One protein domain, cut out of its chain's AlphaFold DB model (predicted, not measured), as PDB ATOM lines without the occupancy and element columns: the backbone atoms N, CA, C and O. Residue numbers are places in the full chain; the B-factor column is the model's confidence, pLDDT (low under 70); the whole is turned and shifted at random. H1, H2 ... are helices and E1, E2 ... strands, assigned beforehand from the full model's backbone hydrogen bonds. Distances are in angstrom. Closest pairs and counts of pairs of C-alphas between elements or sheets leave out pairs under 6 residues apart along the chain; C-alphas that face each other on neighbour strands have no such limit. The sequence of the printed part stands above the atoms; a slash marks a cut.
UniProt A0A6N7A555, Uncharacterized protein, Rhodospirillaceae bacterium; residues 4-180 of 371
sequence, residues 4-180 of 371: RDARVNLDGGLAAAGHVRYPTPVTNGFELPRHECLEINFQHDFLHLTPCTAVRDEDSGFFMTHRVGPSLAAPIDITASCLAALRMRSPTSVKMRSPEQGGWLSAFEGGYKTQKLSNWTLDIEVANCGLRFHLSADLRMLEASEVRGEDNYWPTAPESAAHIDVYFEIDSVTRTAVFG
ATOM      1  N   ARG A   4      50.829   9.723  10.595       48.00
ATOM      2  CA  ARG A   4      50.647  11.140  10.251       48.00
ATOM      3  C   ARG A   4      49.630  11.843  11.145       48.00
ATOM      4  O   ARG A   4      49.604  13.057  11.137       48.00
ATOM      5  N   ASP A   5      48.777  11.108  11.854       56.56
ATOM      6  CA  ASP A   5      47.782  11.663  12.768       56.56
ATOM      7  C   ASP A   5      48.406  11.942  14.152       56.56
ATOM      8  O   ASP A   5      47.782  12.621  14.967       56.56
ATOM      9  N   ALA A   6      49.648  11.487  14.397       58.91
ATOM     10  CA  ALA A   6      50.380  11.720  15.638       58.91
ATOM     11  C   ALA A   6      50.545  13.214  15.901       58.91
ATOM     12  O   ALA A   6      50.865  13.994  14.991       58.91
ATOM     13  N   ARG A   7      50.343  13.593  17.162       70.56
ATOM     14  CA  ARG A   7      50.415  14.976  17.617       70.56
ATOM     15  C   ARG A   7      51.727  15.277  18.322       70.56
ATOM     16  O   ARG A   7      51.778  15.462  19.536       70.56
ATOM     17  N   VAL A   8      52.796  15.269  17.533       59.06
ATOM     18  CA  VAL A   8      54.175  15.432  18.001       59.06
ATOM     19  C   VAL A   8      54.765  16.703  17.404       59.06
ATOM     20  O   VAL A   8      54.555  16.989  16.222       59.06
ATOM     21  N   ASN A   9      55.495  17.444  18.226       54.62
ATOM     22  CA  ASN A   9      56.244  18.626  17.837       54.62
ATOM     23  C   ASN A   9      57.661  18.261  17.381       54.62
ATOM     24  O   ASN A   9      58.200  17.214  17.744       54.62
ATOM     25  N   LEU A  10      58.301  19.167  16.638       51.94
ATOM     26  CA  LEU A  10      59.680  18.992  16.168       51.94
ATOM     27  C   LEU A  10      60.691  18.795  17.317       51.94
ATOM     28  O   LEU A  10      61.703  18.124  17.139       51.94
ATOM     29  N   ASP A  11      60.422  19.365  18.494       51.47
ATOM     30  CA  ASP A  11      61.276  19.290  19.688       51.47
ATOM     31  C   ASP A  11      61.015  18.054  20.572       51.47
ATOM     32  O   ASP A  11      61.578  17.938  21.668       51.47
ATOM     33  N   GLY A  12      60.150  17.141  20.111       52.88
ATOM     34  CA  GLY A  12      59.722  15.949  20.843       52.88
ATOM     35  C   GLY A  12      58.622  16.201  21.879       52.88
ATOM     36  O   GLY A  12      58.213  15.259  22.560       52.88
ATOM     37  N   GLY A  13      58.130  17.440  22.002       63.22
ATOM     38  CA  GLY A  13      56.924  17.749  22.765       63.22
ATOM     39  C   GLY A  13      55.674  17.126  22.138       63.22
ATOM     40  O   GLY A  13      55.658  16.760  20.961       63.22
ATOM     41  N   LEU A  14      54.608  16.993  22.924       78.62
ATOM     42  CA  LEU A  14      53.314  16.506  22.442       78.62
ATOM     43  C   LEU A  14      52.311  17.653  22.395       78.62
ATOM     44  O   LEU A  14      52.301  18.507  23.279       78.62
ATOM     45  N   ALA A  15      51.407  17.611  21.426       82.00
ATOM     46  CA  ALA A  15      50.192  18.412  21.433       82.00
ATOM     47  C   ALA A  15      49.001  17.494  21.728       82.00
ATOM     48  O   ALA A  15      48.670  16.612  20.947       82.00
ATOM     49  N   ALA A  16      48.322  17.679  22.849       90.06
ATOM     50  CA  ALA A  16      47.165  16.867  23.213       90.06
ATOM     51  C   ALA A  16      45.886  17.684  23.123       90.06
ATOM     52  O   ALA A  16      45.903  18.871  23.433       90.06
ATOM     53  N   ALA A  17      44.773  17.050  22.747       89.06
ATOM     54  CA  ALA A  17      43.471  17.653  23.009       89.06
ATOM     55  C   ALA A  17      43.271  17.706  24.526       89.06
ATOM     56  O   ALA A  17      43.482  16.700  25.211       89.06
ATOM     57  N   GLY A  18      42.897  18.867  25.046       89.50
ATOM     58  CA  GLY A  18      42.790  19.069  26.478       89.50
ATOM     59  C   GLY A  18      42.592  20.521  26.870       89.50
ATOM     60  O   GLY A  18      42.734  21.437  26.063       89.50
ATOM     61  N   HIS A  19      42.267  20.726  28.137       87.12
ATOM     62  CA  HIS A  19      42.029  22.045  28.695       87.12
ATOM     63  C   HIS A  19      42.460  22.093  30.153       87.12
ATOM     64  O   HIS A  19      42.443  21.092  30.875       87.12
ATOM     65  N   VAL A  20      42.787  23.299  30.595       87.25
ATOM     66  CA  VAL A  20      43.007  23.607  32.005       87.25
ATOM     67  C   VAL A  20      41.838  24.432  32.523       87.25
ATOM     68  O   VAL A  20      41.451  25.435  31.919       87.25
ATOM     69  N   ARG A  21      41.262  24.010  33.646       85.06
ATOM     70  CA  ARG A  21      40.310  24.795  34.426       85.06
ATOM     71  C   ARG A  21      41.056  25.423  35.584       85.06
ATOM     72  O   ARG A  21      41.659  24.737  36.403       85.06
ATOM     73  N   TYR A  22      40.989  26.740  35.626       77.69
ATOM     74  CA  TYR A  22      41.538  27.536  36.704       77.69
ATOM     75  C   TYR A  22      40.386  28.014  37.590       77.69
ATOM     76  O   TYR A  22      39.284  28.250  37.077       77.69
ATOM     77  N   PRO A  23      40.617  28.203  38.893       74.69
ATOM     78  CA  PRO A  23      39.649  28.878  39.736       74.69
ATOM     79  C   PRO A  23      39.569  30.349  39.326       74.69
ATOM     80  O   PRO A  23      40.523  30.902  38.771       74.69
ATOM     81  N   THR A  24      38.427  30.989  39.591       64.56
ATOM     82  CA  THR A  24      38.171  32.383  39.205       64.56
ATOM     83  C   THR A  24      39.354  33.279  39.609       64.56
ATOM     84  O   THR A  24      39.723  33.289  40.787       64.56
ATOM     85  N   PRO A  25      39.998  33.987  38.661       58.72
ATOM     86  CA  PRO A  25      41.228  34.715  38.944       58.72
ATOM     87  C   PRO A  25      40.967  35.864  39.922       58.72
ATOM     88  O   PRO A  25      40.017  36.625  39.752       58.72
ATOM     89  N   VAL A  26      41.827  35.994  40.939       53.53
ATOM     90  CA  VAL A  26      41.702  37.043  41.965       53.53
ATOM     91  C   VAL A  26      42.321  38.367  41.493       53.53
ATOM     92  O   VAL A  26      41.770  39.408  41.831       53.53
ATOM     93  N   THR A  27      43.402  38.359  40.689       50.38
ATOM     94  CA  THR A  27      43.868  39.417  39.741       50.38
ATOM     95  C   THR A  27      45.309  39.157  39.231       50.38
ATOM     96  O   THR A  27      46.109  38.518  39.905       50.38
ATOM     97  N   ASN A  28      45.634  39.716  38.050       53.19
ATOM     98  CA  ASN A  28      46.957  40.070  37.480       53.19
ATOM     99  C   ASN A  28      48.020  38.978  37.194       53.19
ATOM    100  O   ASN A  28      49.043  38.898  37.884       53.19
ATOM    101  N   GLY A  29      47.885  38.283  36.057       56.19
ATOM    102  CA  GLY A  29      49.017  37.625  35.365       56.19
ATOM    103  C   GLY A  29      48.758  36.206  34.852       56.19
ATOM    104  O   GLY A  29      49.527  35.698  34.041       56.19
ATOM    105  N   PHE A  30      47.668  35.578  35.289       63.88
ATOM    106  CA  PHE A  30      47.235  34.255  34.830       63.88
ATOM    107  C   PHE A  30      45.990  34.386  33.944       63.88
ATOM    108  O   PHE A  30      44.918  33.892  34.284       63.88
ATOM    109  N   GLU A  31      46.109  35.135  32.843       62.38
ATOM    110  CA  GLU A  31      45.015  35.275  31.879       62.38
ATOM    111  C   GLU A  31      44.663  33.925  31.242       62.38
ATOM    112  O   GLU A  31      45.520  33.065  31.029       62.38
ATOM    113  N   LEU A  32      43.365  33.734  30.991       66.31
ATOM    114  CA  LEU A  32      42.766  32.444  30.658       66.31
ATOM    115  C   LEU A  32      42.323  32.429  29.190       66.31
ATOM    116  O   LEU A  32      41.171  32.764  28.896       66.31
ATOM    117  N   PRO A  33      43.199  32.050  28.247       65.50
ATOM    118  CA  PRO A  33      42.801  31.905  26.855       65.50
ATOM    119  C   PRO A  33      41.807  30.747  26.718       65.50
ATOM    120  O   PRO A  33      41.955  29.693  27.347       65.50
ATOM    121  N   ARG A  34      40.816  30.891  25.833       66.94
ATOM    122  CA  ARG A  34      40.095  29.716  25.330       66.94
ATOM    123  C   ARG A  34      41.072  28.890  24.501       66.94
ATOM    124  O   ARG A  34      41.624  29.391  23.526       66.94
ATOM    125  N   HIS A  35      41.287  27.649  24.907       73.88
ATOM    126  CA  HIS A  35      42.172  26.706  24.241       73.88
ATOM    127  C   HIS A  35      41.553  25.311  24.300       73.88
ATOM    128  O   HIS A  35      40.815  24.990  25.229       73.88
ATOM    129  N   GLU A  36      41.861  24.501  23.297       78.31
ATOM    130  CA  GLU A  36      41.415  23.102  23.199       78.31
ATOM    131  C   GLU A  36      42.601  22.131  23.155       78.31
ATOM    132  O   GLU A  36      42.416  20.917  23.042       78.31
ATOM    133  N   CYS A  37      43.821  22.670  23.230       89.88
ATOM    134  CA  CYS A  37      45.050  21.909  23.167       89.88
ATOM    135  C   CYS A  37      46.002  22.269  24.306       89.88
ATOM    136  O   CYS A  37      46.077  23.415  24.766       89.88
ATOM    137  N   LEU A  38      46.773  21.266  24.712       91.88
ATOM    138  CA  LEU A  38      47.871  21.395  25.653       91.88
ATOM    139  C   LEU A  38      49.169  20.955  24.995       91.88
ATOM    140  O   LEU A  38      49.249  19.879  24.406       91.88
ATOM    141  N   GLU A  39      50.190  21.794  25.123       88.12
ATOM    142  CA  GLU A  39      51.565  21.386  24.907       88.12
ATOM    143  C   GLU A  39      52.032  20.626  26.147       88.12
ATOM    144  O   GLU A  39      51.944  21.130  27.271       88.12
ATOM    145  N   ILE A  40      52.531  19.415  25.925       84.94
ATOM    146  CA  ILE A  40      52.991  18.500  26.959       84.94
ATOM    147  C   ILE A  40      54.467  18.239  26.736       84.94
ATOM    148  O   ILE A  40      54.880  17.723  25.696       84.94
ATOM    149  N   ASN A  41      55.261  18.589  27.736       78.62
ATOM    150  CA  ASN A  41      56.705  18.578  27.639       78.62
ATOM    151  C   ASN A  41      57.317  17.976  28.899       78.62
ATOM    152  O   ASN A  41      57.080  18.456  30.000       78.62
ATOM    153  N   PHE A  42      58.155  16.959  28.738       69.81
ATOM    154  CA  PHE A  42      58.930  16.389  29.837       69.81
ATOM    155  C   PHE A  42      60.312  17.054  29.835       69.81
ATOM    156  O   PHE A  42      61.096  16.857  28.902       69.81
ATOM    157  N   GLN A  43      60.587  17.918  30.815       66.12
ATOM    158  CA  GLN A  43      61.844  18.669  30.919       66.12
ATOM    159  C   GLN A  43      62.333  18.692  32.365       66.12
ATOM    160  O   GLN A  43      61.544  18.960  33.259       66.12
ATOM    161  N   HIS A  44      63.635  18.464  32.577       58.28
ATOM    162  CA  HIS A  44      64.284  18.580  33.893       58.28
ATOM    163  C   HIS A  44      63.525  17.861  35.027       58.28
ATOM    164  O   HIS A  44      63.375  18.415  36.106       58.28
ATOM    165  N   ASP A  45      63.017  16.656  34.755       65.94
ATOM    166  CA  ASP A  45      62.219  15.823  35.673       65.94
ATOM    167  C   ASP A  45      60.785  16.300  35.974       65.94
ATOM    168  O   ASP A  45      60.069  15.647  36.734       65.94
ATOM    169  N   PHE A  46      60.318  17.367  35.316       73.56
ATOM    170  CA  PHE A  46      58.950  17.873  35.427       73.56
ATOM    171  C   PHE A  46      58.139  17.631  34.150       73.56
ATOM    172  O   PHE A  46      58.619  17.757  33.016       73.56
ATOM    173  N   LEU A  47      56.862  17.320  34.347       84.19
ATOM    174  CA  LEU A  47      55.824  17.366  33.331       84.19
ATOM    175  C   LEU A  47      55.307  18.801  33.234       84.19
ATOM    176  O   LEU A  47      54.630  19.291  34.137       84.19
ATOM    177  N   HIS A  48      55.608  19.452  32.117       87.62
ATOM    178  CA  HIS A  48      55.096  20.765  31.769       87.62
ATOM    179  C   HIS A  48      53.833  20.637  30.921       87.62
ATOM    180  O   HIS A  48      53.846  19.982  29.878       87.62
ATOM    181  N   LEU A  49      52.761  21.292  31.360       92.81
ATOM    182  CA  LEU A  49      51.467  21.364  30.690       92.81
ATOM    183  C   LEU A  49      51.159  22.836  30.427       92.81
ATOM    184  O   LEU A  49      50.997  23.613  31.366       92.81
ATOM    185  N   THR A  50      51.118  23.230  29.157       89.38
ATOM    186  CA  THR A  50      50.887  24.629  28.775       89.38
ATOM    187  C   THR A  50      49.738  24.733  27.776       89.38
ATOM    188  O   THR A  50      49.800  24.077  26.735       89.38
ATOM    189  N   PRO A  51      48.714  25.568  28.031       89.81
ATOM    190  CA  PRO A  51      47.711  25.937  27.039       89.81
ATOM    191  C   PRO A  51      48.358  26.398  25.737       89.81
ATOM    192  O   PRO A  51      49.197  27.306  25.740       89.81
ATOM    193  N   CYS A  52      47.970  25.789  24.619       87.31
ATOM    194  CA  CYS A  52      48.532  26.130  23.321       87.31
ATOM    195  C   CYS A  52      47.486  26.100  22.204       87.31
ATOM    196  O   CYS A  52      46.434  25.466  22.304       87.31
ATOM    197  N   THR A  53      47.804  26.770  21.102       87.94
ATOM    198  CA  THR A  53      47.254  26.440  19.787       87.94
ATOM    199  C   THR A  53      48.218  25.485  19.098       87.94
ATOM    200  O   THR A  53      49.426  25.705  19.167       87.94
ATOM    201  N   ALA A  54      47.707  24.464  18.413       82.44
ATOM    202  CA  ALA A  54      48.526  23.493  17.698       82.44
ATOM    203  C   ALA A  54      48.046  23.374  16.249       82.44
ATOM    204  O   ALA A  54      46.876  23.074  16.011       82.44
ATOM    205  N   VAL A  55      48.943  23.601  15.292       80.31
ATOM    206  CA  VAL A  55      48.661  23.487  13.852       80.31
ATOM    207  C   VAL A  55      49.680  22.547  13.232       80.31
ATOM    208  O   VAL A  55      50.847  22.569  13.616       80.31
ATOM    209  N   ARG A  56      49.245  21.698  12.298       66.88
ATOM    210  CA  ARG A  56      50.174  20.853  11.550       66.88
ATOM    211  C   ARG A  56      50.855  21.688  10.472       66.88
ATOM    212  O   ARG A  56      50.176  22.288   9.648       66.88
ATOM    213  N   ASP A  57      52.175  21.692  10.495       61.97
ATOM    214  CA  ASP A  57      53.013  22.261   9.455       61.97
ATOM    215  C   ASP A  57      53.001  21.347   8.222       61.97
ATOM    216  O   ASP A  57      53.242  20.142   8.332       61.97
ATOM    217  N   GLU A  58      52.673  21.901   7.056       53.59
ATOM    218  CA  GLU A  58      52.503  21.123   5.822       53.59
ATOM    219  C   GLU A  58      53.841  20.627   5.261       53.59
ATOM    220  O   GLU A  58      53.894  19.534   4.696       53.59
ATOM    221  N   ASP A  59      54.920  21.384   5.480       46.09
ATOM    222  CA  ASP A  59      56.250  21.079   4.950       46.09
ATOM    223  C   ASP A  59      56.956  19.983   5.759       46.09
ATOM    224  O   ASP A  59      57.526  19.043   5.200       46.09
ATOM    225  N   SER A  60      56.928  20.085   7.090       46.94
ATOM    226  CA  SER A  60      57.590  19.124   7.979       46.94
ATOM    227  C   SER A  60      56.679  17.981   8.434       46.94
ATOM    228  O   SER A  60      57.164  16.936   8.873       46.94
ATOM    229  N   GLY A  61      55.358  18.158   8.347       48.97
ATOM    230  CA  GLY A  61      54.356  17.201   8.813       48.97
ATOM    231  C   GLY A  61      54.158  17.168  10.333       48.97
ATOM    232  O   GLY A  61      53.321  16.393  10.808       48.97
ATOM    233  N   PHE A  62      54.878  17.987  11.103       53.66
ATOM    234  CA  PHE A  62      54.786  18.057  12.565       53.66
ATOM    235  C   PHE A  62      53.763  19.060  13.065       53.66
ATOM    236  O   PHE A  62      53.314  19.927  12.325       53.66
ATOM    237  N   PHE A  63      53.433  18.983  14.353       61.72
ATOM    238  CA  PHE A  63      52.726  20.076  15.000       61.72
ATOM    239  C   PHE A  63      53.673  21.204  15.397       61.72
ATOM    240  O   PHE A  63      54.751  20.994  15.952       61.72
ATOM    241  N   MET A  64      53.216  22.417  15.124       66.75
ATOM    242  CA  MET A  64      53.756  23.653  15.655       66.75
ATOM    243  C   MET A  64      52.806  24.140  16.741       66.75
ATOM    244  O   MET A  64      51.619  24.373  16.489       66.75
ATOM    245  N   THR A  65      53.323  24.258  17.959       77.81
ATOM    246  CA  THR A  65      52.586  24.765  19.115       77.81
ATOM    247  C   THR A  65      52.941  26.221  19.380       77.81
ATOM    248  O   THR A  65      54.107  26.616  19.388       77.81
ATOM    249  N   HIS A  66      51.922  27.028  19.657       84.00
ATOM    250  CA  HIS A  66      52.088  28.378  20.181       84.00
ATOM    251  C   HIS A  66      51.413  28.453  21.541       84.00
ATOM    252  O   HIS A  66      50.211  28.218  21.664       84.00
ATOM    253  N   ARG A  67      52.206  28.728  22.574       85.81
ATOM    254  CA  ARG A  67      51.729  28.866  23.952       85.81
ATOM    255  C   ARG A  67      50.877  30.123  24.065       85.81
ATOM    256  O   ARG A  67      51.251  31.162  23.533       85.81
ATOM    257  N   VAL A  68      49.749  30.010  24.754       85.19
ATOM    258  CA  VAL A  68      48.783  31.110  24.904       85.19
ATOM    259  C   VAL A  68      48.440  31.412  26.360       85.19
ATOM    260  O   VAL A  68      47.690  32.344  26.625       85.19
ATOM    261  N   GLY A  69      48.959  30.632  27.311       83.00
ATOM    262  CA  GLY A  69      48.614  30.767  28.721       83.00
ATOM    263  C   GLY A  69      49.665  30.191  29.671       83.00
ATOM    264  O   GLY A  69      50.741  29.776  29.231       83.00
ATOM    265  N   PRO A  70      49.364  30.179  30.981       86.00
ATOM    266  CA  PRO A  70      50.298  29.774  32.029       86.00
ATOM    267  C   PRO A  70      50.804  28.335  31.885       86.00
ATOM    268  O   PRO A  70      50.036  27.433  31.560       86.00
ATOM    269  N   SER A  71      52.076  28.103  32.213       88.94
ATOM    270  CA  SER A  71      52.663  26.758  32.233       88.94
ATOM    271  C   SER A  71      52.535  26.146  33.621       88.94
ATOM    272  O   SER A  71      53.044  26.693  34.597       88.94
ATOM    273  N   LEU A  72      51.934  24.966  33.697       91.06
ATOM    274  CA  LEU A  72      51.918  24.123  34.886       91.06
ATOM    275  C   LEU A  72      53.107  23.160  34.848       91.06
ATOM    276  O   LEU A  72      53.305  22.499  33.837       91.06
ATOM    277  N   ALA A  73      53.873  23.060  35.927       90.75
ATOM    278  CA  ALA A  73      54.911  22.053  36.120       90.75
ATOM    279  C   ALA A  73      54.485  21.112  37.253       90.75
ATOM    280  O   ALA A  73      54.329  21.555  38.391       90.75
ATOM    281  N   ALA A  74      54.274  19.832  36.945       87.69
ATOM    282  CA  ALA A  74      53.881  18.820  37.924       87.69
ATOM    283  C   ALA A  74      55.104  18.170  38.589       87.69
ATOM    284  O   ALA A  74      56.118  17.987  37.913       87.69
ATOM    285  N   PRO A  75      55.028  17.794  39.879       85.12
ATOM    286  CA  PRO A  75      56.154  17.225  40.614       85.12
ATOM    287  C   PRO A  75      56.643  15.896  40.019       85.12
ATOM    288  O   PRO A  75      55.992  15.272  39.173       85.12
ATOM    289  N   ILE A  76      57.838  15.483  40.439       79.31
ATOM    290  CA  ILE A  76      58.582  14.366  39.843       79.31
ATOM    291  C   ILE A  76      57.848  13.021  39.946       79.31
ATOM    292  O   ILE A  76      57.906  12.214  39.024       79.31
ATOM    293  N   ASP A  77      57.110  12.787  41.028       74.25
ATOM    294  CA  ASP A  77      56.310  11.585  41.277       74.25
ATOM    295  C   ASP A  77      55.112  11.478  40.313       74.25
ATOM    296  O   ASP A  77      54.888  10.430  39.691       74.25
ATOM    297  N   ILE A  78      54.383  12.582  40.122       83.81
ATOM    298  CA  ILE A  78      53.307  12.721  39.127       83.81
ATOM    299  C   ILE A  78      53.879  12.539  37.720       83.81
ATOM    300  O   ILE A  78      53.345  11.770  36.917       83.81
ATOM    301  N   THR A  79      55.012  13.182  37.441       80.56
ATOM    302  CA  THR A  79      55.715  13.098  36.158       80.56
ATOM    303  C   THR A  79      56.131  11.664  35.836       80.56
ATOM    304  O   THR A  79      55.845  11.165  34.743       80.56
ATOM    305  N   ALA A  80      56.749  10.970  36.793       71.50
ATOM    306  CA  ALA A  80      57.173   9.583  36.657       71.50
ATOM    307  C   ALA A  80      55.982   8.646  36.411       71.50
ATOM    308  O   ALA A  80      56.057   7.778  35.539       71.50
ATOM    309  N   SER A  81      54.864   8.859  37.111       77.19
ATOM    310  CA  SER A  81      53.638   8.069  36.941       77.19
ATOM    311  C   SER A  81      53.019   8.249  35.553       77.19
ATOM    312  O   SER A  81      52.678   7.265  34.891       77.19
ATOM    313  N   CYS A  82      52.950   9.489  35.058       78.44
ATOM    314  CA  CYS A  82      52.506   9.781  33.695       78.44
ATOM    315  C   CYS A  82      53.420   9.131  32.646       78.44
ATOM    316  O   CYS A  82      52.932   8.475  31.723       78.44
ATOM    317  N   LEU A  83      54.744   9.257  32.796       74.31
ATOM    318  CA  LEU A  83      55.717   8.631  31.893       74.31
ATOM    319  C   LEU A  83      55.602   7.105  31.888       74.31
ATOM    320  O   LEU A  83      55.634   6.493  30.818       74.31
ATOM    321  N   ALA A  84      55.452   6.485  33.060       69.25
ATOM    322  CA  ALA A  84      55.268   5.046  33.181       69.25
ATOM    323  C   ALA A  84      54.009   4.596  32.428       69.25
ATOM    324  O   ALA A  84      54.093   3.718  31.567       69.25
ATOM    325  N   ALA A  85      52.867   5.250  32.663       76.38
ATOM    326  CA  ALA A  85      51.618   4.949  31.969       76.38
ATOM    327  C   ALA A  85      51.741   5.109  30.446       76.38
ATOM    328  O   ALA A  85      51.330   4.224  29.692       76.38
ATOM    329  N   LEU A  86      52.376   6.190  29.983       72.75
ATOM    330  CA  LEU A  86      52.586   6.451  28.559       72.75
ATOM    331  C   LEU A  86      53.464   5.393  27.885       72.75
ATOM    332  O   LEU A  86      53.181   5.037  26.740       72.75
ATOM    333  N   ARG A  87      54.454   4.837  28.594       71.00
ATOM    334  CA  ARG A  87      55.389   3.812  28.094       71.00
ATOM    335  C   ARG A  87      54.875   2.375  28.219       71.00
ATOM    336  O   ARG A  87      55.408   1.477  27.568       71.00
ATOM    337  N   MET A  88      53.845   2.124  29.029       63.03
ATOM    338  CA  MET A  88      53.306   0.773  29.208       63.03
ATOM    339  C   MET A  88      52.662   0.234  27.926       63.03
ATOM    340  O   MET A  88      51.766   0.856  27.352       63.03
ATOM    341  N   ARG A  89      53.058  -0.984  27.524       61.84
ATOM    342  CA  ARG A  89      52.459  -1.696  26.377       61.84
ATOM    343  C   ARG A  89      50.967  -1.959  26.564       61.84
ATOM    344  O   ARG A  89      50.190  -1.752  25.640       61.84
ATOM    345  N   SER A  90      50.595  -2.374  27.768       66.88
ATOM    346  CA  SER A  90      49.212  -2.594  28.178       66.88
ATOM    347  C   SER A  90      48.953  -1.711  29.390       66.88
ATOM    348  O   SER A  90      49.241  -2.137  30.507       66.88
ATOM    349  N   PRO A  91      48.529  -0.452  29.193       72.62
ATOM    350  CA  PRO A  91      48.300   0.442  30.312       72.62
ATOM    351  C   PRO A  91      47.125  -0.058  31.157       72.62
ATOM    352  O   PRO A  91      46.159  -0.619  30.641       72.62
ATOM    353  N   THR A  92      47.213   0.186  32.455       79.00
ATOM    354  CA  THR A  92      46.110   0.052  33.407       79.00
ATOM    355  C   THR A  92      45.730   1.433  33.908       79.00
ATOM    356  O   THR A  92      46.556   2.347  33.867       79.00
ATOM    357  N   SER A  93      44.505   1.585  34.413       88.06
ATOM    358  CA  SER A  93      44.135   2.834  35.070       88.06
ATOM    359  C   SER A  93      45.017   3.088  36.292       88.06
ATOM    360  O   SER A  93      45.373   2.150  37.012       88.06
ATOM    361  N   VAL A  94      45.372   4.348  36.521       87.88
ATOM    362  CA  VAL A  94      46.218   4.778  37.641       87.88
ATOM    363  C   VAL A  94      45.464   5.829  38.429       87.88
ATOM    364  O   VAL A  94      44.961   6.777  37.845       87.88
ATOM    365  N   LYS A  95      45.425   5.683  39.754       93.38
ATOM    366  CA  LYS A  95      44.963   6.734  40.661       93.38
ATOM    367  C   LYS A  95      46.047   7.009  41.678       93.38
ATOM    368  O   LYS A  95      46.521   6.084  42.335       93.38
ATOM    369  N   MET A  96      46.436   8.268  41.799       90.06
ATOM    370  CA  MET A  96      47.478   8.701  42.714       90.06
ATOM    371  C   MET A  96      47.083  10.000  43.404       90.06
ATOM    372  O   MET A  96      46.385  10.843  42.840       90.06
ATOM    373  N   ARG A  97      47.555  10.150  44.640       91.88
ATOM    374  CA  ARG A  97      47.450  11.376  45.420       91.88
ATOM    375  C   ARG A  97      48.794  11.666  46.072       91.88
ATOM    376  O   ARG A  97      49.353  10.775  46.703       91.88
ATOM    377  N   SER A  98      49.261  12.900  45.943       88.81
ATOM    378  CA  SER A  98      50.503  13.388  46.533       88.81
ATOM    379  C   SER A  98      50.192  14.639  47.363       88.81
ATOM    380  O   SER A  98      49.918  15.699  46.799       88.81
ATOM    381  N   PRO A  99      50.109  14.526  48.704       85.62
ATOM    382  CA  PRO A  99      49.731  15.646  49.567       85.62
ATOM    383  C   PRO A  99      50.836  16.704  49.689       85.62
ATOM    384  O   PRO A  99      50.573  17.817  50.139       85.62
ATOM    385  N   GLU A 100      52.065  16.361  49.313       84.06
ATOM    386  CA  GLU A 100      53.240  17.205  49.496       84.06
ATOM    387  C   GLU A 100      53.204  18.451  48.601       84.06
ATOM    388  O   GLU A 100      52.551  18.495  47.551       84.06
ATOM    389  N   GLN A 101      53.910  19.496  49.038       83.19
ATOM    390  CA  GLN A 101      54.141  20.670  48.208       83.19
ATOM    391  C   GLN A 101      55.129  20.311  47.098       83.19
ATOM    392  O   GLN A 101      56.229  19.831  47.360       83.19
ATOM    393  N   GLY A 102      54.764  20.603  45.854       85.12
ATOM    394  CA  GLY A 102      55.587  20.288  44.697       85.12
ATOM    395  C   GLY A 102      55.027  20.888  43.416       85.12
ATOM    396  O   GLY A 102      53.836  21.174  43.313       85.12
ATOM    397  N   GLY A 103      55.898  21.090  42.429       87.81
ATOM    398  CA  GLY A 103      55.514  21.744  41.181       87.81
ATOM    399  C   GLY A 103      55.148  23.224  41.353       87.81
ATOM    400  O   GLY A 103      55.279  23.812  42.432       87.81
ATOM    401  N   TRP A 104      54.740  23.855  40.256       88.94
ATOM    402  CA  TRP A 104      54.361  25.267  40.241       88.94
ATOM    403  C   TRP A 104      53.546  25.632  38.999       88.94
ATOM    404  O   TRP A 104      53.602  24.961  37.971       88.94
ATOM    405  N   LEU A 105      52.821  26.742  39.087       88.50
ATOM    406  CA  LEU A 105      52.193  27.415  37.960       88.50
ATOM    407  C   LEU A 105      52.974  28.696  37.642       88.50
ATOM    408  O   LEU A 105      53.118  29.562  38.503       88.50
ATOM    409  N   SER A 106      53.470  28.823  36.414       86.50
ATOM    410  CA  SER A 106      54.210  29.993  35.927       86.50
ATOM    411  C   SER A 106      53.353  30.829  34.983       86.50
ATOM    412  O   SER A 106      52.793  30.297  34.022       86.50
ATOM    413  N   ALA A 107      53.286  32.139  35.223       80.38
ATOM    414  CA  ALA A 107      52.638  33.076  34.307       80.38
ATOM    415  C   ALA A 107      53.362  33.126  32.947       80.38
ATOM    416  O   ALA A 107      54.579  32.951  32.874       80.38
ATOM    417  N   PHE A 108      52.602  33.361  31.873       68.75
ATOM    418  CA  PHE A 108      53.137  33.454  30.510       68.75
ATOM    419  C   PHE A 108      53.724  34.843  30.204       68.75
ATOM    420  O   PHE A 108      54.767  34.937  29.563       68.75
ATOM    421  N   GLU A 109      53.106  35.913  30.719       62.03
ATOM    422  CA  GLU A 109      53.514  37.305  30.486       62.03
ATOM    423  C   GLU A 109      53.570  38.119  31.795       62.03
ATOM    424  O   GLU A 109      52.826  37.861  32.743       62.03
ATOM    425  N   GLY A 110      54.445  39.135  31.847       51.19
ATOM    426  CA  GLY A 110      54.439  40.153  32.914       51.19
ATOM    427  C   GLY A 110      55.378  39.936  34.114       51.19
ATOM    428  O   GLY A 110      55.173  40.564  35.153       51.19
ATOM    429  N   GLY A 111      56.409  39.094  33.985       57.69
ATOM    430  CA  GLY A 111      57.441  38.849  35.009       57.69
ATOM    431  C   GLY A 111      57.469  37.401  35.514       57.69
ATOM    432  O   GLY A 111      56.539  36.638  35.264       57.69
ATOM    433  N   TYR A 112      58.540  37.010  36.220       65.69
ATOM    434  CA  TYR A 112      58.697  35.677  36.827       65.69
ATOM    435  C   TYR A 112      57.735  35.493  38.015       65.69
ATOM    436  O   TYR A 112      58.150  35.516  39.169       65.69
ATOM    437  N   LYS A 113      56.435  35.346  37.743       77.62
ATOM    438  CA  LYS A 113      55.430  35.011  38.758       77.62
ATOM    439  C   LYS A 113      55.216  33.506  38.790       77.62
ATOM    440  O   LYS A 113      54.827  32.912  37.779       77.62
ATOM    441  N   THR A 114      55.456  32.906  39.948       81.88
ATOM    442  CA  THR A 114      55.271  31.475  40.193       81.88
ATOM    443  C   THR A 114      54.349  31.260  41.389       81.88
ATOM    444  O   THR A 114      54.541  31.849  42.446       81.88
ATOM    445  N   GLN A 115      53.346  30.401  41.224       83.88
ATOM    446  CA  GLN A 115      52.471  29.935  42.300       83.88
ATOM    447  C   GLN A 115      52.832  28.486  42.633       83.88
ATOM    448  O   GLN A 115      52.780  27.624  41.756       83.88
ATOM    449  N   LYS A 116      53.185  28.202  43.890       86.50
ATOM    450  CA  LYS A 116      53.433  26.826  44.356       86.50
ATOM    451  C   LYS A 116      52.133  26.041  44.473       86.50
ATOM    452  O   LYS A 116      51.075  26.619  44.730       86.50
ATOM    453  N   LEU A 117      52.246  24.729  44.301       88.44
ATOM    454  CA  LEU A 117      51.119  23.806  44.291       88.44
ATOM    455  C   LEU A 117      51.301  22.710  45.342       88.44
ATOM    456  O   LEU A 117      52.423  22.368  45.718       88.44
ATOM    457  N   SER A 118      50.191  22.161  45.815       89.19
ATOM    458  CA  SER A 118      50.165  21.044  46.767       89.19
ATOM    459  C   SER A 118      48.937  20.167  46.535       89.19
ATOM    460  O   SER A 118      48.115  20.469  45.671       89.19
ATOM    461  N   ASN A 119      48.809  19.070  47.290       90.25
ATOM    462  CA  ASN A 119      47.643  18.178  47.235       90.25
ATOM    463  C   ASN A 119      47.305  17.682  45.821       90.25
ATOM    464  O   ASN A 119      46.144  17.657  45.410       90.25
ATOM    465  N   TRP A 120      48.328  17.258  45.085       93.06
ATOM    466  CA  TRP A 120      48.172  16.750  43.733       93.06
ATOM    467  C   TRP A 120      47.319  15.485  43.698       93.06
ATOM    468  O   TRP A 120      47.482  14.573  44.516       93.06
ATOM    469  N   THR A 121      46.452  15.394  42.696       95.62
ATOM    470  CA  THR A 121      45.793  14.151  42.306       95.62
ATOM    471  C   THR A 121      46.053  13.862  40.835       95.62
ATOM    472  O   THR A 121      46.223  14.775  40.025       95.62
ATOM    473  N   LEU A 122      46.131  12.577  40.505       95.38
ATOM    474  CA  LEU A 122      46.300  12.077  39.148       95.38
ATOM    475  C   LEU A 122      45.366  10.885  38.954       95.38
ATOM    476  O   LEU A 122      45.468   9.897  39.681       95.38
ATOM    477  N   ASP A 123      44.505  10.973  37.950       97.31
ATOM    478  CA  ASP A 123      43.692   9.876  37.439       97.31
ATOM    479  C   ASP A 123      44.053   9.645  35.967       97.31
ATOM    480  O   ASP A 123      44.003  10.566  35.148       97.31
ATOM    481  N   ILE A 124      44.471   8.426  35.636       94.94
ATOM    482  CA  ILE A 124      44.747   7.998  34.268       94.94
ATOM    483  C   ILE A 124      43.752   6.903  33.927       94.94
ATOM    484  O   ILE A 124      43.786   5.827  34.521       94.94
ATOM    485  N   GLU A 125      42.915   7.146  32.928       95.19
ATOM    486  CA  GLU A 125      41.951   6.181  32.416       95.19
ATOM    487  C   GLU A 125      42.373   5.665  31.042       95.19
ATOM    488  O   GLU A 125      42.788   6.416  30.156       95.19
ATOM    489  N   VAL A 126      42.224   4.358  30.838       88.38
ATOM    490  CA  VAL A 126      42.413   3.734  29.526       88.38
ATOM    491  C   VAL A 126      41.096   3.821  28.762       88.38
ATOM    492  O   VAL A 126      40.120   3.173  29.135       88.38
ATOM    493  N   ALA A 127      41.060   4.600  27.683       80.00
ATOM    494  CA  ALA A 127      39.851   4.809  26.889       80.00
ATOM    495  C   ALA A 127      40.156   4.697  25.392       80.00
ATOM    496  O   ALA A 127      41.114   5.298  24.929       80.00
ATOM    497  N   ASN A 128      39.342   3.949  24.634       64.38
ATOM    498  CA  ASN A 128      39.318   3.934  23.159       64.38
ATOM    499  C   ASN A 128      40.702   3.956  22.476       64.38
ATOM    500  O   ASN A 128      40.953   4.762  21.582       64.38
ATOM    501  N   CYS A 129      41.606   3.064  22.895       68.00
ATOM    502  CA  CYS A 129      42.979   2.991  22.377       68.00
ATOM    503  C   CYS A 129      43.828   4.249  22.667       68.00
ATOM    504  O   CYS A 129      44.726   4.563  21.896       68.00
ATOM    505  N   GLY A 130      43.588   4.954  23.766       82.88
ATOM    506  CA  GLY A 130      44.348   6.107  24.244       82.88
ATOM    507  C   GLY A 130      44.393   6.150  25.773       82.88
ATOM    508  O   GLY A 130      43.925   5.229  26.451       82.88
ATOM    509  N   LEU A 131      44.996   7.204  26.312       91.69
ATOM    510  CA  LEU A 131      45.041   7.487  27.744       91.69
ATOM    511  C   LEU A 131      44.441   8.859  28.008       91.69
ATOM    512  O   LEU A 131      44.889   9.843  27.419       91.69
ATOM    513  N   ARG A 132      43.464   8.916  28.910       95.38
ATOM    514  CA  ARG A 132      42.913  10.165  29.430       95.38
ATOM    515  C   ARG A 132      43.532  10.456  30.776       95.38
ATOM    516  O   ARG A 132      43.606   9.571  31.618       95.38
ATOM    517  N   PHE A 133      43.952  11.691  30.955       96.31
ATOM    518  CA  PHE A 133      44.589  12.176  32.161       96.31
ATOM    519  C   PHE A 133      43.700  13.246  32.772       96.31
ATOM    520  O   PHE A 133      43.278  14.175  32.080       96.31
ATOM    521  N   HIS A 134      43.455  13.125  34.069       96.94
ATOM    522  CA  HIS A 134      42.938  14.189  34.915       96.94
ATOM    523  C   HIS A 134      43.964  14.438  36.014       96.94
ATOM    524  O   HIS A 134      44.252  13.553  36.815       96.94
ATOM    525  N   LEU A 135      44.554  15.629  36.013       96.00
ATOM    526  CA  LEU A 135      45.403  16.094  37.102       96.00
ATOM    527  C   LEU A 135      44.683  17.205  37.841       96.00
ATOM    528  O   LEU A 135      44.096  18.077  37.203       96.00
ATOM    529  N   SER A 136      44.790  17.217  39.161       94.50
ATOM    530  CA  SER A 136      44.374  18.364  39.960       94.50
ATOM    531  C   SER A 136      45.447  18.740  40.971       94.50
ATOM    532  O   SER A 136      46.231  17.888  41.383       94.50
ATOM    533  N   ALA A 137      45.484  20.006  41.374       92.81
ATOM    534  CA  ALA A 137      46.333  20.471  42.468       92.81
ATOM    535  C   ALA A 137      45.712  21.687  43.157       92.81
ATOM    536  O   ALA A 137      45.003  22.473  42.526       92.81
ATOM    537  N   ASP A 138      46.026  21.879  44.431       89.44
ATOM    538  CA  ASP A 138      45.663  23.085  45.164       89.44
ATOM    539  C   ASP A 138      46.672  24.199  44.865       89.44
ATOM    540  O   ASP A 138      47.889  23.997  44.931       89.44
ATOM    541  N   LEU A 139      46.175  25.412  44.608       84.00
ATOM    542  CA  LEU A 139      46.956  26.649  44.472       84.00
ATOM    543  C   LEU A 139      47.370  27.173  45.845       84.00
ATOM    544  O   LEU A 139      47.040  28.288  46.244       84.00
ATOM    545  N   ARG A 140      48.061  26.320  46.597       77.62
ATOM    546  CA  ARG A 140      48.440  26.575  47.977       77.62
ATOM    547  C   ARG A 140      49.873  26.149  48.222       77.62
ATOM    548  O   ARG A 140      50.245  24.998  48.005       77.62
ATOM    549  N   MET A 141      50.625  27.073  48.796       76.94
ATOM    550  CA  MET A 141      51.884  26.797  49.468       76.94
ATOM    551  C   MET A 141      51.616  26.270  50.895       76.94
ATOM    552  O   MET A 141      50.860  26.882  51.656       76.94
ATOM    553  N   LEU A 142      52.193  25.118  51.244       75.94
ATOM    554  CA  LEU A 142      52.143  24.517  52.581       75.94
ATOM    555  C   LEU A 142      53.240  25.070  53.502       75.94
ATOM    556  O   LEU A 142      52.999  25.217  54.699       75.94
ATOM    557  N   GLU A 143      54.408  25.406  52.950       71.88
ATOM    558  CA  GLU A 143      55.577  25.891  53.695       71.88
ATOM    559  C   GLU A 143      55.912  27.335  53.311       71.88
ATOM    560  O   GLU A 143      55.970  27.659  52.132       71.88
ATOM    561  N   ALA A 144      56.149  28.221  54.279       63.84
ATOM    562  CA  ALA A 144      56.499  29.609  53.977       63.84
ATOM    563  C   ALA A 144      57.841  29.696  53.223       63.84
ATOM    564  O   ALA A 144      58.861  29.232  53.728       63.84
ATOM    565  N   SER A 145      57.847  30.312  52.037       61.38
ATOM    566  CA  SER A 145      59.078  30.554  51.278       61.38
ATOM    567  C   SER A 145      59.921  31.653  51.935       61.38
ATOM    568  O   SER A 145      59.411  32.725  52.268       61.38
ATOM    569  N   GLU A 146      61.225  31.407  52.103       49.25
ATOM    570  CA  GLU A 146      62.192  32.420  52.565       49.25
ATOM    571  C   GLU A 146      62.465  33.495  51.493       49.25
ATOM    572  O   GLU A 146      62.995  34.571  51.787       49.25
ATOM    573  N   VAL A 147      62.088  33.226  50.237       49.03
ATOM    574  CA  VAL A 147      62.341  34.098  49.088       49.03
ATOM    575  C   VAL A 147      61.187  35.090  48.921       49.03
ATOM    576  O   VAL A 147      60.059  34.721  48.598       49.03
ATOM    577  N   ARG A 148      61.473  36.389  49.085       44.06
ATOM    578  CA  ARG A 148      60.523  37.463  48.739       44.06
ATOM    579  C   ARG A 148      60.172  37.384  47.244       44.06
ATOM    580  O   ARG A 148      61.056  37.586  46.415       44.06
ATOM    581  N   GLY A 149      58.900  37.146  46.916       51.97
ATOM    582  CA  GLY A 149      58.369  37.140  45.542       51.97
ATOM    583  C   GLY A 149      57.659  35.850  45.102       51.97
ATOM    584  O   GLY A 149      57.037  35.843  44.040       51.97
ATOM    585  N   GLU A 150      57.714  34.772  45.895       56.47
ATOM    586  CA  GLU A 150      56.835  33.604  45.727       56.47
ATOM    587  C   GLU A 150      55.514  33.855  46.471       56.47
ATOM    588  O   GLU A 150      55.357  33.497  47.638       56.47
ATOM    589  N   ASP A 151      54.570  34.536  45.820       63.16
ATOM    590  CA  ASP A 151      53.297  34.879  46.453       63.16
ATOM    591  C   ASP A 151      52.280  33.731  46.321       63.16
ATOM    592  O   ASP A 151      52.148  33.093  45.275       63.16
ATOM    593  N   ASN A 152      51.500  33.496  47.382       68.94
ATOM    594  CA  ASN A 152      50.197  32.845  47.249       68.94
ATOM    595  C   ASN A 152      49.249  33.857  46.589       68.94
ATOM    596  O   ASN A 152      48.574  34.630  47.271       68.94
ATOM    597  N   TYR A 153      49.220  33.867  45.258       73.19
ATOM    598  CA  TYR A 153      48.365  34.752  44.461       73.19
ATOM    599  C   TYR A 153      46.873  34.420  44.618       73.19
ATOM    600  O   TYR A 153      46.015  35.253  44.322       73.19
ATOM    601  N   TRP A 154      46.560  33.224  45.126       71.56
ATOM    602  CA  TRP A 154      45.224  32.834  45.561       71.56
ATOM    603  C   TRP A 154      45.175  32.776  47.093       71.56
ATOM    604  O   TRP A 154      45.651  31.812  47.695       71.56
ATOM    605  N   PRO A 155      44.610  33.798  47.760       55.00
ATOM    606  CA  PRO A 155      44.367  33.730  49.190       55.00
ATOM    607  C   PRO A 155      43.218  32.751  49.435       55.00
ATOM    608  O   PRO A 155      42.087  33.010  49.029       55.00
ATOM    609  N   THR A 156      43.471  31.632  50.113       54.19
ATOM    610  CA  THR A 156      42.384  30.746  50.550       54.19
ATOM    611  C   THR A 156      42.406  30.487  52.039       54.19
ATOM    612  O   THR A 156      43.421  30.087  52.610       54.19
ATOM    613  N   ALA A 157      41.236  30.684  52.648       52.97
ATOM    614  CA  ALA A 157      40.894  30.096  53.928       52.97
ATOM    615  C   ALA A 157      41.027  28.557  53.837       52.97
ATOM    616  O   ALA A 157      40.782  27.992  52.767       52.97
ATOM    617  N   PRO A 158      41.387  27.864  54.935       53.19
ATOM    618  CA  PRO A 158      41.676  26.425  54.946       53.19
ATOM    619  C   PRO A 158      40.573  25.515  54.373       53.19
ATOM    620  O   PRO A 158      40.860  24.375  54.020       53.19
ATOM    621  N   GLU A 159      39.333  26.002  54.298       51.47
ATOM    622  CA  GLU A 159      38.135  25.214  53.986       51.47
ATOM    623  C   GLU A 159      37.693  25.294  52.509       51.47
ATOM    624  O   GLU A 159      36.808  24.549  52.100       51.47
ATOM    625  N   SER A 160      38.315  26.148  51.681       55.97
ATOM    626  CA  SER A 160      37.983  26.283  50.250       55.97
ATOM    627  C   SER A 160      39.225  26.565  49.395       55.97
ATOM    628  O   SER A 160      39.357  27.642  48.808       55.97
ATOM    629  N   ALA A 161      40.171  25.624  49.357       62.75
ATOM    630  CA  ALA A 161      41.363  25.761  48.523       62.75
ATOM    631  C   ALA A 161      40.979  25.891  47.037       62.75
ATOM    632  O   ALA A 161      40.183  25.119  46.494       62.75
ATOM    633  N   ALA A 162      41.535  26.909  46.387       78.62
ATOM    634  CA  ALA A 162      41.398  27.130  44.965       78.62
ATOM    635  C   ALA A 162      42.212  26.038  44.267       78.62
ATOM    636  O   ALA A 162      43.394  25.879  44.566       78.62
ATOM    637  N   HIS A 163      41.592  25.278  43.369       85.56
ATOM    638  CA  HIS A 163      42.231  24.152  42.695       85.56
ATOM    639  C   HIS A 163      42.330  24.397  41.194       85.56
ATOM    640  O   HIS A 163      41.471  25.047  40.595       85.56
ATOM    641  N   ILE A 164      43.393  23.870  40.599       88.75
ATOM    642  CA  ILE A 164      43.563  23.759  39.155       88.75
ATOM    643  C   ILE A 164      43.202  22.337  38.737       88.75
ATOM    644  O   ILE A 164      43.654  21.388  39.373       88.75
ATOM    645  N   ASP A 165      42.421  22.192  37.669       91.81
ATOM    646  CA  ASP A 165      42.166  20.903  37.027       91.81
ATOM    647  C   ASP A 165      42.699  20.916  35.601       91.81
ATOM    648  O   ASP A 165      42.454  21.849  34.837       91.81
ATOM    649  N   VAL A 166      43.373  19.849  35.204       93.75
ATOM    650  CA  VAL A 166      43.899  19.664  33.857       93.75
ATOM    651  C   VAL A 166      43.370  18.363  33.293       93.75
ATOM    652  O   VAL A 166      43.526  17.311  33.908       93.75
ATOM    653  N   TYR A 167      42.780  18.437  32.106       94.25
ATOM    654  CA  TYR A 167      42.280  17.279  31.378       94.25
ATOM    655  C   TYR A 167      42.964  17.197  30.026       94.25
ATOM    656  O   TYR A 167      42.978  18.186  29.294       94.25
ATOM    657  N   PHE A 168      43.494  16.031  29.667       94.12
ATOM    658  CA  PHE A 168      44.000  15.796  28.316       94.12
ATOM    659  C   PHE A 168      43.943  14.331  27.910       94.12
ATOM    660  O   PHE A 168      43.901  13.435  28.750       94.12
ATOM    661  N   GLU A 169      43.973  14.090  26.602       93.12
ATOM    662  CA  GLU A 169      44.008  12.748  26.027       93.12
ATOM    663  C   GLU A 169      45.227  12.571  25.116       93.12
ATOM    664  O   GLU A 169      45.483  13.395  24.236       93.12
ATOM    665  N   ILE A 170      45.959  11.470  25.313       89.06
ATOM    666  CA  ILE A 170      47.011  11.016  24.399       89.06
ATOM    667  C   ILE A 170      46.532   9.756  23.694       89.06
ATOM    668  O   ILE A 170      46.393   8.691  24.304       89.06
ATOM    669  N   ASP A 171      46.314   9.872  22.392       82.94
ATOM    670  CA  ASP A 171      45.928   8.748  21.553       82.94
ATOM    671  C   ASP A 171      47.080   7.729  21.387       82.94
ATOM    672  O   ASP A 171      48.263   8.026  21.595       82.94
ATOM    673  N   SER A 172      46.744   6.490  21.014       72.81
ATOM    674  CA  SER A 172      47.749   5.435  20.808       72.81
ATOM    675  C   SER A 172      48.743   5.749  19.706       72.81
ATOM    676  O   SER A 172      49.883   5.326  19.831       72.81
ATOM    677  N   VAL A 173      48.368   6.487  18.660       64.38
ATOM    678  CA  VAL A 173      49.280   6.844  17.568       64.38
ATOM    679  C   VAL A 173      50.388   7.757  18.071       64.38
ATOM    680  O   VAL A 173      51.561   7.499  17.810       64.38
ATOM    681  N   THR A 174      50.034   8.772  18.848       68.19
ATOM    682  CA  THR A 174      50.958   9.700  19.492       68.19
ATOM    683  C   THR A 174      51.821   8.963  20.521       68.19
ATOM    684  O   THR A 174      53.039   9.152  20.553       68.19
ATOM    685  N   ARG A 175      51.245   8.028  21.295       71.31
ATOM    686  CA  ARG A 175      52.023   7.167  22.207       71.31
ATOM    687  C   ARG A 175      53.001   6.252  21.472       71.31
ATOM    688  O   ARG A 175      54.139   6.104  21.913       71.31
ATOM    689  N   THR A 176      52.583   5.646  20.366       59.38
ATOM    690  CA  THR A 176      53.443   4.824  19.510       59.38
ATOM    691  C   THR A 176      54.574   5.656  18.932       59.38
ATOM    692  O   THR A 176      55.722   5.220  18.976       59.38
ATOM    693  N   ALA A 177      54.263   6.851  18.431       51.84
ATOM    694  CA  ALA A 177      55.236   7.706  17.776       51.84
ATOM    695  C   ALA A 177      56.345   8.172  18.729       51.84
ATOM    696  O   ALA A 177      57.509   8.175  18.345       51.84
ATOM    697  N   VAL A 178      55.997   8.519  19.973       54.16
ATOM    698  CA  VAL A 178      56.962   9.090  20.931       54.16
ATOM    699  C   VAL A 178      57.591   8.052  21.852       54.16
ATOM    700  O   VAL A 178      58.773   8.144  22.171       54.16
ATOM    701  N   PHE A 179      56.832   7.044  22.278       58.38
ATOM    702  CA  PHE A 179      57.286   6.069  23.275       58.38
ATOM    703  C   PHE A 179      57.522   4.670  22.697       58.38
ATOM    704  O   PHE A 179      57.841   3.749  23.446       58.38
ATOM    705  N   GLY A 180      57.346   4.475  21.385       49.75
ATOM    706  CA  GLY A 180      57.564   3.182  20.731       49.75
ATOM    707  C   GLY A 180      56.596   2.083  21.186       49.75
ATOM    708  O   GLY A 180      56.880   0.895  21.024       49.75
TER     709      GLY A 180
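AT A GLANCE: This is residues 4 to 180 of the 371 residues of an uncharacterized protein of Rhodospirillaceae bacterium (UniProt A0A6N7A555). One strongly twisted sheet of eleven strands curls round helix H1 like an open barrel, with E9, E10, E11 and E1 as one long-stranded wall and E2, E3, E5, E7 and E8 as the other. The sheet turns from wall to wall at the bend in E1, which pairs with E2 over residues 14 to 17 and with E11 over residues 17 to 21, and where E8 runs on into E9 at 87 degrees; a bend in E3 leads to its pairing with E4, and the short helix H2 follows directly on E11. The printed part has 177 residues, with two named helices and eleven named strands in the order E1 E2 E3 E4 E5 H1 E6 E7 E8 E9 E10 E11 H2. The class is mixed, the branched sheet is antiparallel, and the whole is compact, with a radius of gyration of the C-alphas of 16.3 A and spans of 47 by 35 by 26 A.

HOW THE PARTS SIT: E1, residues 14 to 21, bends by 73 degrees at residue 17; E2, residues 37 to 43, is on one side of it, with N 16 and O 38 at 2.9 A. E3, residues 46 to 56, bends by 79 degrees at residue 53 and pairs with E2 through N 41 and O 48, 2.9 A. On the other side of E3 are E4, residues 63 to 67, with N 53 and O 66 at 2.9 A, and E5, residues 71 to 74, with N 49 and O 72 at 2.8 A. E1 to E4 form a meander, each strand the antiparallel neighbour of the one before. H1, residues 76 to 87, is on the sheet, which curls round it; its closest C-alphas to E3 are those of Thr 79 and Leu 47, 5.1 A apart. E6, residues 94 to 98, is an edge strand. E7, residues 104 to 106, pairs with E5 through N 73 and O 104, 2.8 A, and forms a hairpin with the edge strand E8, residues 114 to 116, through N 105 and O 115, 2.8 A. E8 runs on into E9, residues 118 to 127, at 87 degrees; N 96 of E6 and O 122 of E9 are 2.8 A apart. E10, residues 130 to 138, and E11, residues 163 to 171, complete a second meander with E9: N 123 and O 134 are 2.8 A apart, N 133 and O 168 2.8 A. E11 pairs with E1 on the side opposite E2, with N 19 and O 167 at 2.9 A. H2, residues 172 to 179, is on the sheet too; H1 touches it with residues 86 to 87 alone, the closest C-alphas being those of Arg 87 and Phe 179, 5.6 A apart, at a steep tilt of 63 degrees, opposite ways. In H1 and H2 every O i to N i+4 pair is within hydrogen-bond range.

IN THESE COORDINATES: E1 begins at C-alpha 14, (53.314, 16.506, 22.442). E3 is 25.6 A long, E9 27.7 A, E10 27.0 A, E11 26.4 A and H1 16.1 A. H2 ends at C-alpha 179, (57.286, 6.069, 23.275).

THE WHOLE: The C-alphas of Asp 59 and Glu 159, the two farthest apart, are 52.4 A apart. The printed part has no cut. The links E1 to E2 and E10 to E11 are long, with 15 and 24 residues. The mean pLDDT of the printed part is 74.9; 67 residues are under 70, among them residues 24 to 34 and 144 to 152.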